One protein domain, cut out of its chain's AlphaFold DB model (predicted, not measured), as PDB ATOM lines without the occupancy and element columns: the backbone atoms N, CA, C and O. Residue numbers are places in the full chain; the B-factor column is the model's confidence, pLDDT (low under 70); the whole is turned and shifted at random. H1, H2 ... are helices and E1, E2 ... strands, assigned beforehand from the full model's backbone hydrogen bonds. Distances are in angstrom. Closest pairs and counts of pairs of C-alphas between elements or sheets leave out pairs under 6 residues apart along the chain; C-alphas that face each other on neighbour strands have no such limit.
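AT A GLANCE: This is residues 4 to 72 of the 73 residues of an uncharacterized protein of Aurantimonas sp. 22II-16-19i (UniProt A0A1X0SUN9). A small body of three short helices, H1, H2 and H3, with a two-stranded hairpin, E1 and E2, on one side of it, runs out through H4 into a helical arm: residues 56 to 72, with H5, stick out and make much of the length. In the body H1 has H2 on one side and H3 on another, with few contacts among them. The printed part has 69 residues, with five named helices and two named strands in the order H1, H2, E1, E2, H3, H4, H5; the sheet, in the order E1, E2, is antiparallel, and the class is mostly helix. The whole is loose, with a radius of gyration of the C-alphas of 15.3 A, and elongated, spanning 45 by 23 by 17 A.

IN THESE COORDINATES: H1, residues 4 to 9, begins with C-alpha 4 at (102.897, 106.927, 105.388) and is 8.6 A long from first to last C-alpha. H2, residues 15 to 21, is 10.1 A long. The strands follow: E1, residues 31 to 34, 9.0 A, and E2, residues 37 to 39, 6.7 A. H3, residues 42 to 48, is 9.9 A long and begins with C-alpha 42 at (98.731, 103.175, 117.084). H4, residues 52 to 57, is 9.0 A long. H5, residues 59 to 70, is the longest helix at 16.8 A and ends with C-alpha 70 at (78.523, 104.211, 135.772).

HOW THE PARTS SIT: H1 and H2 touch, the same way at a steep tilt of 65 degrees; their closest C-alphas are those of Ala 7 and Val 15, 5.3 A apart. E1 and E2 form an antiparallel hairpin, with 173 degrees between their directions; N 39 and O 31, 2.8 A apart, and N 33 and O 37, 2.9 A apart, are within hydrogen-bond range. H1 and E2 are near each other, with 5 pairs of C-alphas within 10 A. H1 and H3 are close but not clearly touching; their closest C-alphas, of Ala 6 and Leu 45, are 7.9 A apart. H3 and H4 are also close but not clearly touching, opposite ways at a steep tilt of 66 degrees; the closest C-alphas, of Asp 46 and Ala 52, are 4.9 A apart. H4 and H5 are close but not clearly touching, with C-alphas 55 and 61 the closest at 7.2 A. H3 and H5 are apart. In H1, H2, H3, H4 and H5 every O i to N i+4 pair is within hydrogen-bond range.

THE WHOLE: The two C-alphas farthest apart, of Glu 16 and Gly 72, are 46.9 A apart. Without residues 56 to 72, which stand free, the body spans 32 by 22 by 19 A. The printed part has no cut and no long link. The mean pLDDT of the printed part is 82.8; residues 52 to 61 and 71 to 72 are under 70.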
ATOM      1  N   GLU A   4     102.683 105.472 105.478       91.38
ATOM      2  CA  GLU A   4     102.897 106.927 105.388       91.38
ATOM      3  C   GLU A   4     102.465 107.644 106.671       91.38
ATOM      4  O   GLU A   4     103.184 108.477 107.217       91.38
ATOM      5  N   LEU A   5     101.298 107.262 107.190       92.69
ATOM      6  CA  LEU A   5     100.751 107.835 108.412       92.69
ATOM      7  C   LEU A   5     101.527 107.358 109.650       92.69
ATOM      8  O   LEU A   5     101.711 108.133 110.580       92.69
ATOM      9  N   ALA A   6     102.008 106.111 109.655       92.50
ATOM     10  CA  ALA A   6     102.845 105.570 110.726       92.50
ATOM     11  C   ALA A   6     104.221 106.249 110.786       92.50
ATOM     12  O   ALA A   6     104.667 106.597 111.875       92.50
ATOM     13  N   ALA A   7     104.850 106.497 109.634       93.25
ATOM     14  CA  ALA A   7     106.112 107.223 109.544       93.25
ATOM     15  C   ALA A   7     105.971 108.642 110.110       93.25
ATOM     16  O   ALA A   7     106.719 109.022 111.010       93.25
ATOM     17  N   GLY A   8     104.940 109.378 109.676       92.69
ATOM     18  CA  GLY A   8     104.642 110.702 110.222       92.69
ATOM     19  C   GLY A   8     104.320 110.672 111.720       92.69
ATOM     20  O   GLY A   8     104.759 111.549 112.457       92.69
ATOM     21  N   TYR A   9     103.612 109.641 112.193       92.00
ATOM     22  CA  TYR A   9     103.313 109.465 113.617       92.00
ATOM     23  C   TYR A   9     104.571 109.265 114.469       92.00
ATOM     24  O   TYR A   9     104.644 109.774 115.581       92.00
ATOM     25  N   CYS A  10     105.564 108.551 113.938       89.62
ATOM     26  CA  CYS A  10     106.836 108.318 114.621       89.62
ATOM     27  C   CYS A  10     107.833 109.480 114.453       89.62
ATOM     28  O   CYS A  10     108.931 109.417 114.994       89.62
ATOM     29  N   GLY A  11     107.469 110.541 113.720       90.94
ATOM     30  CA  GLY A  11     108.338 111.693 113.468       90.94
ATOM     31  C   GLY A  11     109.403 111.464 112.391       90.94
ATOM     32  O   GLY A  11     110.360 112.230 112.305       90.94
ATOM     33  N   GLU A  12     109.251 110.430 111.563       92.19
ATOM     34  CA  GLU A  12     110.190 110.127 110.481       92.19
ATOM     35  C   GLU A  12     109.954 111.047 109.274       92.19
ATOM     36  O   GLU A  12     108.816 111.324 108.888       92.19
ATOM     37  N   LYS A  13     111.042 111.510 108.645       89.75
ATOM     38  CA  LYS A  13     110.982 112.422 107.488       89.75
ATOM     39  C   LYS A  13     110.550 111.709 106.203       89.75
ATOM     40  O   LYS A  13     109.858 112.299 105.375       89.75
ATOM     41  N   HIS A  14     110.969 110.456 106.044       93.31
ATOM     42  CA  HIS A  14     110.662 109.616 104.892       93.31
ATOM     43  C   HIS A  14     110.065 108.281 105.346       93.31
ATOM     44  O   HIS A  14     110.430 107.729 106.385       93.31
ATOM     45  N   VAL A  15     109.142 107.742 104.547       92.56
ATOM     46  CA  VAL A  15     108.486 106.459 104.846       92.56
ATOM     47  C   VAL A  15     109.487 105.311 104.751       92.56
ATOM     48  O   VAL A  15     109.398 104.337 105.491       92.56
ATOM     49  N   GLU A  16     110.471 105.431 103.868       92.31
ATOM     50  CA  GLU A  16     111.550 104.469 103.688       92.31
ATOM     51  C   GLU A  16     112.414 104.342 104.947       92.31
ATOM     52  O   GLU A  16     112.743 103.219 105.330       92.31
ATOM     53  N   ASP A  17     112.717 105.455 105.623       93.25
ATOM     54  CA  ASP A  17     113.493 105.463 106.870       93.25
ATOM     55  C   ASP A  17     112.736 104.722 107.978       93.25
ATOM     56  O   ASP A  17     113.287 103.841 108.645       93.25
ATOM     57  N   PHE A  18     111.429 104.987 108.093       92.62
ATOM     58  CA  PHE A  18     110.541 104.231 108.974       92.62
ATOM     59  C   PHE A  18     110.587 102.729 108.654       92.62
ATOM     60  O   PHE A  18     110.803 101.905 109.540       92.62
ATOM     61  N   LEU A  19     110.435 102.354 107.380       91.44
ATOM     62  CA  LEU A  19     110.419 100.952 106.958       91.44
ATOM     63  C   LEU A  19     111.756 100.229 107.184       91.44
ATOM     64  O   LEU A  19     111.737  99.020 107.400       91.44
ATOM     65  N   GLN A  20     112.893 100.928 107.151       93.25
ATOM     66  CA  GLN A  20     114.206 100.352 107.477       93.25
ATOM     67  C   GLN A  20     114.388 100.087 108.977       93.25
ATOM     68  O   GLN A  20     115.143  99.189 109.362       93.25
ATOM     69  N   ARG A  21     113.705 100.868 109.819       91.62
ATOM     70  CA  ARG A  21     113.714 100.739 111.282       91.62
ATOM     71  C   ARG A  21     112.674  99.754 111.807       91.62
ATOM     72  O   ARG A  21     112.798  99.268 112.932       91.62
ATOM     73  N   VAL A  22     111.667  99.411 111.005       92.25
ATOM     74  CA  VAL A  22     110.714  98.337 111.318       92.25
ATOM     75  C   VAL A  22     111.457  97.007 111.501       92.25
ATOM     76  O   VAL A  22     112.202  96.565 110.633       92.25
ATOM     77  N   GLY A  23     111.227  96.358 112.641       87.38
ATOM     78  CA  GLY A  23     111.923  95.150 113.089       87.38
ATOM     79  C   GLY A  23     113.160  95.420 113.953       87.38
ATOM     80  O   GLY A  23     113.726  94.472 114.491       87.38
ATOM     81  N   LYS A  24     113.572  96.687 114.104       90.50
ATOM     82  CA  LYS A  24     114.657  97.120 115.000       90.50
ATOM     83  C   LYS A  24     114.121  98.047 116.087       90.50
ATOM     84  O   LYS A  24     114.059  97.649 117.244       90.50
ATOM     85  N   ASP A  25     113.675  99.231 115.676       89.69
ATOM     86  CA  ASP A  25     113.177 100.284 116.566       89.69
ATOM     87  C   ASP A  25     111.643 100.305 116.595       89.69
ATOM     88  O   ASP A  25     111.028 100.578 117.622       89.69
ATOM     89  N   TYR A  26     111.007  99.958 115.471       91.75
ATOM     90  CA  TYR A  26     109.551  99.902 115.346       91.75
ATOM     91  C   TYR A  26     109.056  98.460 115.187       91.75
ATOM     92  O   TYR A  26     109.752  97.621 114.613       91.75
ATOM     93  N   PRO A  27     107.833  98.140 115.636       91.94
ATOM     94  CA  PRO A  27     107.287  96.794 115.537       91.94
ATOM     95  C   PRO A  27     106.952  96.429 114.087       91.94
ATOM     96  O   PRO A  27     106.712  97.294 113.241       91.94
ATOM     97  N   HIS A  28     106.868  95.129 113.803       92.62
ATOM     98  CA  HIS A  28     106.347  94.637 112.528       92.62
ATOM     99  C   HIS A  28     104.874  95.044 112.325       92.62
ATOM    100  O   HIS A  28     104.131  95.193 113.301       92.62
ATOM    101  N   PRO A  29     104.431  95.225 111.066       92.56
ATOM    102  CA  PRO A  29     103.037  95.534 110.780       92.56
ATOM    103  C   PRO A  29     102.126  94.407 111.269       92.56
ATOM    104  O   PRO A  29     102.428  93.226 111.124       92.56
ATOM    105  N   ARG A  30     100.976  94.783 111.826       90.44
ATOM    106  CA  ARG A  30      99.960  93.841 112.316       90.44
ATOM    107  C   ARG A  30      99.126  93.247 111.199       90.44
ATOM    108  O   ARG A  30      98.659  92.120 111.315       90.44
ATOM    109  N   VAL A  31      98.917  94.017 110.138       88.88
ATOM    110  CA  VAL A  31      98.210  93.557 108.947       88.88
ATOM    111  C   VAL A  31      99.101  93.806 107.748       88.88
ATOM    112  O   VAL A  31      99.462  94.949 107.458       88.88
ATOM    113  N   GLU A  32      99.422  92.735 107.037       88.75
ATOM    114  CA  GLU A  32     100.146  92.781 105.777       88.75
ATOM    115  C   GLU A  32      99.227  92.255 104.678       88.75
ATOM    116  O   GLU A  32      99.030  91.057 104.513       88.75
ATOM    117  N   GLN A  33      98.589  93.186 103.968       82.94
ATOM    118  CA  GLN A  33      97.689  92.863 102.861       82.94
ATOM    119  C   GLN A  33      98.479  92.648 101.563       82.94
ATOM    120  O   GLN A  33      98.089  91.860 100.708       82.94
ATOM    121  N   SER A  34      99.585  93.379 101.397       80.44
ATOM    122  CA  SER A  34     100.537  93.221 100.296       80.44
ATOM    123  C   SER A  34     101.877  93.865 100.652       80.44
ATOM    124  O   SER A  34     101.960  94.644 101.604       80.44
ATOM    125  N   ARG A  35     102.909  93.655  99.819       71.75
ATOM    126  CA  ARG A  35     104.235  94.288  99.992       71.75
ATOM    127  C   ARG A  35     104.175  95.813 100.179       71.75
ATOM    128  O   ARG A  35     105.046  96.370 100.848       71.75
ATOM    129  N   ARG A  36     103.168  96.484  99.601       73.88
ATOM    130  CA  ARG A  36     102.953  97.941  99.709       73.88
ATOM    131  C   ARG A  36     101.866  98.340 100.712       73.88
ATOM    132  O   ARG A  36     101.836  99.487 101.134       73.88
ATOM    133  N   ARG A  37     100.970  97.427 101.101       82.50
ATOM    134  CA  ARG A  37      99.892  97.695 102.065       82.50
ATOM    135  C   ARG A  37     100.163  96.974 103.374       82.50
ATOM    136  O   ARG A  37      99.704  95.854 103.597       82.50
ATOM    137  N   ARG A  38     100.903  97.669 104.231       89.56
ATOM    138  CA  ARG A  38     101.217  97.278 105.604       89.56
ATOM    139  C   ARG A  38     100.543  98.243 106.571       89.56
ATOM    140  O   ARG A  38     100.480  99.444 106.299       89.56
ATOM    141  N   PHE A  39     100.027  97.716 107.678       92.38
ATOM    142  CA  PHE A  39      99.338  98.505 108.688       92.38
ATOM    143  C   PHE A  39      99.866  98.245 110.091       92.38
ATOM    144  O   PHE A  39     100.032  97.101 110.513       92.38
ATOM    145  N   TRP A  40     100.009  99.333 110.839       93.50
ATOM    146  CA  TRP A  40     100.370  99.342 112.251       93.50
ATOM    147  C   TRP A  40      99.197  99.796 113.104       93.50
ATOM    148  O   TRP A  40      98.389 100.635 112.681       93.50
ATOM    149  N   TYR A  41      99.100  99.259 114.314       92.00
ATOM    150  CA  TYR A  41      98.236  99.847 115.323       92.00
ATOM    151  C   TYR A  41      98.965 100.970 116.032       92.00
ATOM    152  O   TYR A  41     100.151 100.866 116.336       92.00
ATOM    153  N   ARG A  42      98.219 102.035 116.326       89.38
ATOM    154  CA  ARG A  42      98.731 103.175 117.084       89.38
ATOM    155  C   ARG A  42      99.315 102.725 118.423       89.38
ATOM    156  O   ARG A  42     100.425 103.101 118.742       89.38
ATOM    157  N   SER A  43      98.629 101.822 119.123       89.44
ATOM    158  CA  SER A  43      99.082 101.281 120.408       89.44
ATOM    159  C   SER A  43     100.419 100.541 120.339       89.44
ATOM    160  O   SER A  43     101.155 100.536 121.318       89.44
ATOM    161  N   ASP A  44     100.734  99.884 119.218       90.12
ATOM    162  CA  ASP A  44     102.024  99.205 119.068       90.12
ATOM    163  C   ASP A  44     103.148 100.220 118.831       90.12
ATOM    164  O   ASP A  44     104.230 100.070 119.391       90.12
ATOM    165  N   LEU A  45     102.874 101.275 118.056       90.88
ATOM    166  CA  LEU A  45     103.812 102.383 117.869       90.88
ATOM    167  C   LEU A  45     104.005 103.166 119.173       90.88
ATOM    168  O   LEU A  45     105.136 103.446 119.536       90.88
ATOM    169  N   ASP A  46     102.937 103.424 119.931       89.81
ATOM    170  CA  ASP A  46     103.010 104.080 121.241       89.81
ATOM    171  C   ASP A  46     103.887 103.293 122.215       89.81
ATOM    172  O   ASP A  46     104.664 103.875 122.961       89.81
ATOM    173  N   ARG A  47     103.801 101.958 122.203       87.69
ATOM    174  CA  ARG A  47     104.673 101.109 123.027       87.69
ATOM    175  C   ARG A  47     106.129 101.198 122.596       87.69
ATOM    176  O   ARG A  47     106.993 101.288 123.458       87.69
ATOM    177  N   ALA A  48     106.389 101.188 121.292       88.44
ATOM    178  CA  ALA A  48     107.742 101.315 120.758       88.44
ATOM    179  C   ALA A  48     108.359 102.692 121.046       88.44
ATOM    180  O   ALA A  48     109.546 102.790 121.325       88.44
ATOM    181  N   LEU A  49     107.533 103.739 121.048       87.31
ATOM    182  CA  LEU A  49     107.928 105.107 121.375       87.31
ATOM    183  C   LEU A  49     107.945 105.393 122.890       87.31
ATOM    184  O   LEU A  49     108.264 106.508 123.290       87.31
ATOM    185  N   GLY A  50     107.562 104.434 123.742       85.25
ATOM    186  CA  GLY A  50     107.433 104.643 125.193       85.25
ATOM    187  C   GLY A  50     106.241 105.519 125.619       85.25
ATOM    188  O   GLY A  50     106.067 105.788 126.801       85.25
ATOM    189  N   LEU A  51     105.373 105.912 124.686       79.12
ATOM    190  CA  LEU A  51     104.187 106.752 124.904       79.12
ATOM    191  C   LEU A  51     102.991 105.982 125.494       79.12
ATOM    192  O   LEU A  51     101.959 106.563 125.833       79.12
ATOM    193  N   ALA A  52     103.087 104.654 125.594       69.06
ATOM    194  CA  ALA A  52     101.987 103.814 126.063       69.06
ATOM    195  C   ALA A  52     101.592 104.078 127.529       69.06
ATOM    196  O   ALA A  52     100.411 103.951 127.861       69.06
ATOM    197  N   GLU A  53     102.537 104.472 128.389       61.69
ATOM    198  CA  GLU A  53     102.230 104.875 129.769       61.69
ATOM    199  C   GLU A  53     101.484 106.212 129.816       61.69
ATOM    200  O   GLU A  53     100.465 106.309 130.498       61.69
ATOM    201  N   GLU A  54     101.897 107.203 129.019       58.62
ATOM    202  CA  GLU A  54     101.206 108.497 128.897       58.62
ATOM    203  C   GLU A  54      99.764 108.344 128.392       58.62
ATOM    204  O   GLU A  54      98.839 109.015 128.862       58.62
ATOM    205  N   ALA A  55      99.531 107.426 127.452       58.84
ATOM    206  CA  ALA A  55      98.191 107.150 126.946       58.84
ATOM    207  C   ALA A  55      97.274 106.531 128.020       58.84
ATOM    208  O   ALA A  55      96.075 106.842 128.050       58.84
ATOM    209  N   ALA A  56      97.816 105.687 128.906       59.91
ATOM    210  CA  ALA A  56      97.076 105.051 129.997       59.91
ATOM    211  C   ALA A  56      96.688 106.039 131.111       59.91
ATOM    212  O   ALA A  56      95.594 105.925 131.663       59.91
ATOM    213  N   THR A  57      97.517 107.043 131.401       62.16
ATOM    214  CA  THR A  57      97.208 108.119 132.366       62.16
ATOM    215  C   THR A  57      96.471 109.312 131.759       62.16
ATOM    216  O   THR A  57      96.014 110.188 132.498       62.16
ATOM    217  N   SER A  58      96.300 109.350 130.434       65.62
ATOM    218  CA  SER A  58      95.601 110.440 129.750       65.62
ATOM    219  C   SER A  58      94.175 110.657 130.282       65.62
ATOM    220  O   SER A  58      93.460 109.721 130.653       65.62
ATOM    221  N   MET A  59      93.704 111.910 130.260       65.38
ATOM    222  CA  MET A  59      92.341 112.261 130.693       65.38
ATOM    223  C   MET A  59      91.253 111.447 129.968       65.38
ATOM    224  O   MET A  59      90.225 111.117 130.557       65.38
ATOM    225  N   GLY A  60      91.493 111.059 128.711       67.56
ATOM    226  CA  GLY A  60      90.585 110.203 127.949       67.56
ATOM    227  C   GLY A  60      90.501 108.766 128.475       67.56
ATOM    228  O   GLY A  60      89.437 108.154 128.390       67.56
ATOM    229  N   ALA A  61      91.586 108.219 129.034       66.56
ATOM    230  CA  ALA A  61      91.564 106.915 129.696       66.56
ATOM    231  C   ALA A  61      90.733 106.962 130.985       66.56
ATOM    232  O   ALA A  61      89.831 106.140 131.152       66.56
ATOM    233  N   ARG A  62      90.936 107.999 131.807       70.00
ATOM    234  CA  ARG A  62      90.143 108.243 133.026       70.00
ATOM    235  C   ARG A  62      88.651 108.422 132.737       70.00
ATOM    236  O   ARG A  62      87.806 107.918 133.470       70.00
ATOM    237  N   PHE A  63      88.309 109.103 131.644       71.94
ATOM    238  CA  PHE A  63      86.914 109.289 131.240       71.94
ATOM    239  C   PHE A  63      86.232 107.970 130.836       71.94
ATOM    240  O   PHE A  63      85.096 107.714 131.236       71.94
ATOM    241  N   ARG A  64      86.929 107.094 130.095       73.00
ATOM    242  CA  ARG A  64      86.409 105.761 129.734       73.00
ATOM    243  C   ARG A  64      86.214 104.862 130.954       73.00
ATOM    244  O   ARG A  64      85.224 104.137 131.013       73.00
ATOM    245  N   GLU A  65      87.135 104.915 131.913       73.94
ATOM    246  CA  GLU A  65      87.024 104.182 133.176       73.94
ATOM    247  C   GLU A  65      85.802 104.641 133.983       73.94
ATOM    248  O   GLU A  65      84.999 103.809 134.405       73.94
ATOM    249  N   LYS A  66      85.583 105.960 134.080       75.69
ATOM    250  CA  LYS A  66      84.403 106.528 134.746       75.69
ATOM    251  C   LYS A  66      83.087 106.083 134.095       75.69
ATOM    252  O   LYS A  66      82.180 105.664 134.801       75.69
ATOM    253  N   ILE A  67      82.984 106.108 132.763       78.69
ATOM    254  CA  ILE A  67      81.773 105.643 132.052       78.69
ATOM    255  C   ILE A  67      81.510 104.149 132.290       78.69
ATOM    256  O   ILE A  67      80.357 103.734 132.403       78.69
ATOM    257  N   ARG A  68      82.564 103.326 132.350       73.50
ATOM    258  CA  ARG A  68      82.424 101.892 132.638       73.50
ATOM    259  C   ARG A  68      81.901 101.651 134.056       73.50
ATOM    260  O   ARG A  68      81.100 100.739 134.235       73.50
ATOM    261  N   GLN A  69      82.337 102.453 135.025       71.81
ATOM    262  CA  GLN A  69      81.869 102.385 136.410       71.81
ATOM    263  C   GLN A  69      80.376 102.740 136.526       71.81
ATOM    264  O   GLN A  69      79.651 102.071 137.251       71.81
ATOM    265  N   ASP A  70      79.913 103.726 135.754       71.81
ATOM    266  CA  ASP A  70      78.523 104.211 135.772       71.81
ATOM    267  C   ASP A  70      77.514 103.218 135.153       71.81
ATOM    268  O   ASP A  70      76.349 103.191 135.526       71.81
ATOM    269  N   ARG A  71      77.954 102.366 134.211       65.12
ATOM    270  CA  ARG A  71      77.106 101.356 133.537       65.12
ATOM    271  C   ARG A  71      77.108  99.968 134.189       65.12
ATOM    272  O   ARG A  71      76.470  99.062 133.658       65.12
ATOM    273  N   GLY A  72      77.871  99.776 135.264       59.59
ATOM    274  CA  GLY A  72      78.038  98.489 135.950       59.59
ATOM    275  C   GLY A  72      77.371  98.398 137.324       59.59
ATOM    276  O   GLY A  72      77.707  97.474 138.062       59.59
TER     277      GLY A  72